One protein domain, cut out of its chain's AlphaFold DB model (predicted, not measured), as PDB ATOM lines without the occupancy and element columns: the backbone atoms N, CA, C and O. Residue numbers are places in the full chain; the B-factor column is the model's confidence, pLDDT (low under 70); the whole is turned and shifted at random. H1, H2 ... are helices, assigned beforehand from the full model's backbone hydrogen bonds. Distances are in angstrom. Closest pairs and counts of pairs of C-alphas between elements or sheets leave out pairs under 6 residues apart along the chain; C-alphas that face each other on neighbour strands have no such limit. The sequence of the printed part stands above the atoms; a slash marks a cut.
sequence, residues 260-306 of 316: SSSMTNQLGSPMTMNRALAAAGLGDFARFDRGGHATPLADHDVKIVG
ATOM      1  N   SER A 260     193.756 133.783 229.440       92.56
ATOM      2  CA  SER A 260     194.703 134.571 228.646       92.56
ATOM      3  C   SER A 260     194.006 135.391 227.550       92.56
ATOM      4  O   SER A 260     193.043 134.950 226.918       92.56
ATOM      5  N   SER A 261     194.551 136.577 227.249       90.56
ATOM      6  CA  SER A 261     194.021 137.440 226.179       90.56
ATOM      7  C   SER A 261     194.028 136.748 224.805       90.56
ATOM      8  O   SER A 261     193.133 136.979 223.994       90.56
ATOM      9  N   SER A 262     194.995 135.853 224.556       93.06
ATOM     10  CA  SER A 262     195.076 135.053 223.324       93.06
ATOM     11  C   SER A 262     193.846 134.154 223.141       93.06
ATOM     12  O   SER A 262     193.224 134.164 222.080       93.06
ATOM     13  N   MET A 263     193.422 133.452 224.196       91.50
ATOM     14  CA  MET A 263     192.246 132.574 224.159       91.50
ATOM     15  C   MET A 263     190.954 133.372 223.959       91.50
ATOM     16  O   MET A 263     190.114 132.994 223.143       91.50
ATOM     17  N   THR A 264     190.812 134.530 224.614       90.38
ATOM     18  CA  THR A 264     189.648 135.405 224.388       90.38
ATOM     19  C   THR A 264     189.603 135.976 222.965       90.38
ATOM     20  O   THR A 264     188.524 136.083 222.383       90.38
ATOM     21  N   ASN A 265     190.764 136.265 222.362       90.25
ATOM     22  CA  ASN A 265     190.849 136.703 220.966       90.25
ATOM     23  C   ASN A 265     190.448 135.583 219.992       90.25
ATOM     24  O   ASN A 265     189.789 135.855 218.990       90.25
ATOM     25  N   GLN A 266     190.795 134.327 220.288       91.62
ATOM     26  CA  GLN A 266     190.370 133.172 219.490       91.62
ATOM     27  C   GLN A 266     188.855 132.928 219.585       91.62
ATOM     28  O   GLN A 266     188.218 132.697 218.559       91.62
ATOM     29  N   LEU A 267     188.252 133.056 220.775       91.94
ATOM     30  CA  LEU A 267     186.793 132.967 220.949       91.94
ATOM     31  C   LEU A 267     186.058 134.055 220.144       91.94
ATOM     32  O   LEU A 267     185.041 133.785 219.503       91.94
ATOM     33  N   GLY A 268     186.595 135.278 220.124       89.44
ATOM     34  CA  GLY A 268     186.031 136.411 219.384       89.44
ATOM     35  C   GLY A 268     186.379 136.469 217.892       89.44
ATOM     36  O   GLY A 268     185.937 137.400 217.219       89.44
ATOM     37  N   SER A 269     187.169 135.528 217.364       92.00
ATOM     38  CA  SER A 269     187.691 135.610 215.996       92.00
ATOM     39  C   SER A 269     186.576 135.495 214.941       92.00
ATOM     40  O   SER A 269     185.839 134.501 214.939       92.00
ATOM     41  N   PRO A 270     186.473 136.441 213.984       91.44
ATOM     42  CA  PRO A 270     185.519 136.351 212.874       91.44
ATOM     43  C   PRO A 270     185.674 135.069 212.046       91.44
ATOM     44  O   PRO A 270     184.689 134.519 211.561       91.44
ATOM     45  N   MET A 271     186.901 134.552 211.929       91.00
ATOM     46  CA  MET A 271     187.202 133.324 211.185       91.00
ATOM     47  C   MET A 271     186.570 132.082 211.820       91.00
ATOM     48  O   MET A 271     186.079 131.208 211.109       91.00
ATOM     49  N   THR A 272     186.541 132.011 213.151       90.12
ATOM     50  CA  THR A 272     185.880 130.921 213.879       90.12
ATOM     51  C   THR A 272     184.375 130.936 213.627       90.12
ATOM     52  O   THR A 272     183.790 129.892 213.347       90.12
ATOM     53  N   MET A 273     183.752 132.118 213.674       91.56
ATOM     54  CA  MET A 273     182.320 132.261 213.389       91.56
ATOM     55  C   MET A 273     182.015 131.863 211.943       91.56
ATOM     56  O   MET A 273     181.093 131.094 211.703       91.56
ATOM     57  N   ASN A 274     182.836 132.316 210.993       91.06
ATOM     58  CA  ASN A 274     182.708 131.988 209.575       91.06
ATOM     59  C   ASN A 274     182.752 130.463 209.328       91.06
ATOM     60  O   ASN A 274     181.852 129.912 208.697       91.06
ATOM     61  N   ARG A 275     183.718 129.754 209.931       91.75
ATOM     62  CA  ARG A 275     183.824 128.284 209.849       91.75
ATOM     63  C   ARG A 275     182.649 127.554 210.488       91.75
ATOM     64  O   ARG A 275     182.231 126.521 209.974       91.75
ATOM     65  N   ALA A 276     182.123 128.062 211.598       91.31
ATOM     66  CA  ALA A 276     180.971 127.457 212.256       91.31
ATOM     67  C   ALA A 276     179.673 127.671 211.468       91.31
ATOM     68  O   ALA A 276     178.867 126.750 211.369       91.31
ATOM     69  N   LEU A 277     179.496 128.843 210.849       92.12
ATOM     70  CA  LEU A 277     178.401 129.095 209.909       92.12
ATOM     71  C   LEU A 277     178.510 128.165 208.690       92.12
ATOM     72  O   LEU A 277     177.513 127.577 208.277       92.12
ATOM     73  N   ALA A 278     179.724 127.943 208.171       90.50
ATOM     74  CA  ALA A 278     179.961 126.954 207.121       90.50
ATOM     75  C   ALA A 278     179.617 125.521 207.569       90.50
ATOM     76  O   ALA A 278     178.959 124.800 206.823       90.50
ATOM     77  N   ALA A 279     180.018 125.121 208.785       90.56
ATOM     78  CA  ALA A 279     179.695 123.814 209.372       90.56
ATOM     79  C   ALA A 279     178.183 123.613 209.565       90.56
ATOM     80  O   ALA A 279     177.699 122.490 209.482       90.56
ATOM     81  N   ALA A 280     177.440 124.702 209.785       90.38
ATOM     82  CA  ALA A 280     175.983 124.714 209.869       90.38
ATOM     83  C   ALA A 280     175.281 124.687 208.493       90.38
ATOM     84  O   ALA A 280     174.063 124.824 208.430       90.38
ATOM     85  N   GLY A 281     176.025 124.535 207.389       90.44
ATOM     86  CA  GLY A 281     175.474 124.432 206.033       90.44
ATOM     87  C   GLY A 281     175.281 125.766 205.308       90.44
ATOM     88  O   GLY A 281     174.932 125.774 204.131       90.44
ATOM     89  N   LEU A 282     175.586 126.913 205.933       91.62
ATOM     90  CA  LEU A 282     175.488 128.213 205.244       91.62
ATOM     91  C   LEU A 282     176.517 128.364 204.110       91.62
ATOM     92  O   LEU A 282     176.364 129.218 203.236       91.62
ATOM     93  N   GLY A 283     177.525 127.487 204.080       87.62
ATOM     94  CA  GLY A 283     178.527 127.380 203.023       87.62
ATOM     95  C   GLY A 283     177.976 127.165 201.613       87.62
ATOM     96  O   GLY A 283     178.732 127.372 200.666       87.62
ATOM     97  N   ASP A 284     176.726 126.725 201.467       87.12
ATOM     98  CA  ASP A 284     176.091 126.493 200.162       87.12
ATOM     99  C   ASP A 284     175.355 127.739 199.639       87.12
ATOM    100  O   ASP A 284     175.058 127.838 198.450       87.12
ATOM    101  N   PHE A 285     175.112 128.723 200.513       87.19
ATOM    102  CA  PHE A 285     174.348 129.936 200.209       87.19
ATOM    103  C   PHE A 285     175.213 131.201 200.172       87.19
ATOM    104  O   PHE A 285     174.844 132.179 199.525       87.19
ATOM    105  N   ALA A 286     176.372 131.201 200.839       88.56
ATOM    106  CA  ALA A 286     177.321 132.309 200.776       88.56
ATOM    107  C   ALA A 286     178.777 131.830 200.808       88.56
ATOM    108  O   ALA A 286     179.088 130.677 201.111       88.56
ATOM    109  N   ARG A 287     179.702 132.741 200.492       87.06
ATOM    110  CA  ARG A 287     181.139 132.461 200.559       87.06
ATOM    111  C   ARG A 287     181.610 132.512 202.009       87.06
ATOM    112  O   ARG A 287     181.888 133.583 202.543       87.06
ATOM    113  N   PHE A 288     181.728 131.337 202.608       86.69
ATOM    114  CA  PHE A 288     182.361 131.131 203.904       86.69
ATOM    115  C   PHE A 288     183.732 130.473 203.704       86.69
ATOM    116  O   PHE A 288     183.891 129.608 202.839       86.69
ATOM    117  N   ASP A 289     184.730 130.879 204.485       77.00
ATOM    118  CA  ASP A 289     186.015 130.191 204.516       77.00
ATOM    119  C   ASP A 289     185.833 128.859 205.248       77.00
ATOM    120  O   ASP A 289     185.724 128.804 206.477       77.00
ATOM    121  N   ARG A 290     185.776 127.771 204.476       66.88
ATOM    122  CA  ARG A 290     185.623 126.419 205.023       66.88
ATOM    123  C   ARG A 290     186.883 125.962 205.771       66.88
ATOM    124  O   ARG A 290     186.768 125.109 206.651       66.88
ATOM    125  N   GLY A 291     188.061 126.539 205.491       72.94
ATOM    126  CA  GLY A 291     189.346 126.014 205.958       72.94
ATOM    127  C   GLY A 291     189.471 124.492 205.765       72.94
ATOM    128  O   GLY A 291     188.686 123.866 205.060       72.94
ATOM    129  N   GLY A 292     190.447 123.862 206.426       74.50
ATOM    130  CA  GLY A 292     190.535 122.393 206.461       74.50
ATOM    131  C   GLY A 292     189.511 121.729 207.393       74.50
ATOM    132  O   GLY A 292     189.242 120.539 207.255       74.50
ATOM    133  N   HIS A 293     188.931 122.480 208.340       76.75
ATOM    134  CA  HIS A 293     188.064 121.946 209.394       76.75
ATOM    135  C   HIS A 293     186.953 122.939 209.767       76.75
ATOM    136  O   HIS A 293     187.136 123.811 210.624       76.75
ATOM    137  N   ALA A 294     185.782 122.789 209.149       84.75
ATOM    138  CA  ALA A 294     184.557 123.419 209.623       84.75
ATOM    139  C   ALA A 294     184.123 122.707 210.919       84.75
ATOM    140  O   ALA A 294     183.939 121.492 210.928       84.75
ATOM    141  N   THR A 295     184.031 123.437 212.034       89.12
ATOM    142  CA  THR A 295     183.644 122.878 213.343       89.12
ATOM    143  C   THR A 295     182.546 123.735 213.971       89.12
ATOM    144  O   THR A 295     182.616 124.962 213.849       89.12
ATOM    145  N   PRO A 296     181.532 123.135 214.626       92.81
ATOM    146  CA  PRO A 296     180.525 123.886 215.367       92.81
ATOM    147  C   PRO A 296     181.148 124.785 216.441       92.81
ATOM    148  O   PRO A 296     182.153 124.435 217.063       92.81
ATOM    149  N   LEU A 297     180.514 125.934 216.698       91.94
ATOM    150  CA  LEU A 297     180.967 126.914 217.697       91.94
ATOM    151  C   LEU A 297     181.134 126.301 219.091       91.94
ATOM    152  O   LEU A 297     182.130 126.572 219.754       91.94
ATOM    153  N   ALA A 298     180.203 125.440 219.507       92.00
ATOM    154  CA  ALA A 298     180.268 124.768 220.802       92.00
ATOM    155  C   ALA A 298     181.534 123.901 220.942       92.00
ATOM    156  O   ALA A 298     182.232 123.988 221.950       92.00
ATOM    157  N   ASP A 299     181.881 123.127 219.911       92.06
ATOM    158  CA  ASP A 299     183.058 122.252 219.928       92.06
ATOM    159  C   ASP A 299     184.364 123.046 219.901       92.06
ATOM    160  O   ASP A 299     185.333 122.689 220.573       92.06
ATOM    161  N   HIS A 300     184.401 124.130 219.121       92.62
ATOM    162  CA  HIS A 300     185.540 125.038 219.096       92.62
ATOM    163  C   HIS A 300     185.744 125.707 220.461       92.62
ATOM    164  O   HIS A 300     186.864 125.734 220.969       92.62
ATOM    165  N   ASP A 301     184.673 126.209 221.074       93.56
ATOM    166  CA  ASP A 301     184.755 126.894 222.361       93.56
ATOM    167  C   ASP A 301     185.207 125.928 223.456       93.56
ATOM    168  O   ASP A 301     186.143 126.247 224.182       93.56
ATOM    169  N   VAL A 302     184.675 124.701 223.494       93.62
ATOM    170  CA  VAL A 302     185.135 123.646 224.414       93.62
ATOM    171  C   VAL A 302     186.633 123.354 224.269       93.62
ATOM    172  O   VAL A 302     187.303 123.134 225.277       93.62
ATOM    173  N   LYS A 303     187.188 123.376 223.049       92.44
ATOM    174  CA  LYS A 303     188.637 123.189 222.831       92.44
ATOM    175  C   LYS A 303     189.477 124.335 223.394       92.44
ATOM    176  O   LYS A 303     190.631 124.106 223.739       92.44
ATOM    177  N   ILE A 304     188.920 125.543 223.474       91.44
ATOM    178  CA  ILE A 304     189.620 126.712 224.008       91.44
ATOM    179  C   ILE A 304     189.443 126.801 225.520       91.44
ATOM    180  O   ILE A 304     190.431 126.797 226.241       91.44
ATOM    181  N   VAL A 305     188.209 126.906 226.014       90.75
ATOM    182  CA  VAL A 305     187.945 127.155 227.442       90.75
ATOM    183  C   VAL A 305     188.059 125.896 228.304       90.75
ATOM    184  O   VAL A 305     188.140 126.002 229.525       90.75
ATOM    185  N   GLY A 306     188.091 124.713 227.684       88.62
ATOM    186  CA  GLY A 306     187.959 123.435 228.376       88.62
ATOM    187  C   GLY A 306     186.501 123.124 228.728       88.62
ATOM    188  O   GLY A 306     185.617 123.979 228.660       88.62
TER     189      GLY A 306
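What this domain is: This is residues 260 to 306 of the 316 residues of an uncharacterized protein of Mesorhizobium sp. NZP2077 (UniProt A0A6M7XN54). The printed part is a small rod in which H1 and H2 follow each other the same way along the length, and H3 folds back beside H1 after a long loop. That loop, residues 280 to 296, makes the end of the rod away from H1 and returns past H2 to H3. There are 47 residues with three named helices in the order H1, H2, H3 and no named strand; the class is all helix, with 26 residues in the named helices. The whole is compact, with a radius of gyration of the C-alphas of 10.9 A, and spans 35 by 16 by 15 A.

Where its parts are: Find C-alpha 261 at (194.021, 137.440, 226.179); from there H1, residues 261 to 267, runs 10.0 A. Look next at C-alpha 270 at (185.519, 136.351, 212.874), where H2, residues 270 to 279, begins its 14.3 A. H3, residues 297 to 305, covers 12.0 A and ends at C-alpha 305, at (187.945, 127.155, 227.442).

How they stand to each other: Start at Met 263: H1 and H3 touch, with the closest C-alphas those of Met 263 and Ile 304, 6.4 A apart. They run opposite ways at a shallow tilt of 16 degrees. H1 and H2 are close but not clearly touching; their closest C-alphas, of Gln 266 and Thr 272, are 7.5 A apart. These two run the same way at a shallow tilt of 29 degrees. At Ala 276 and Leu 297, the closest C-alphas at 5.5 A, H2 and H3 touch. They run opposite ways at a steep tilt of 45 degrees. In H1, H2 and H3 every O i to N i+4 pair is within hydrogen-bond range.

The domain as a whole: Compare C-alphas 260 and 285, the two farthest apart at 35.3 A. The printed part has no cut. The link from H1 to H2 is tight, with 2 residues, and that from H2 to H3 is long, with 17. In this predicted model the mean pLDDT of the printed part is 88.8, and Arg 290 is the one printed residue under 70.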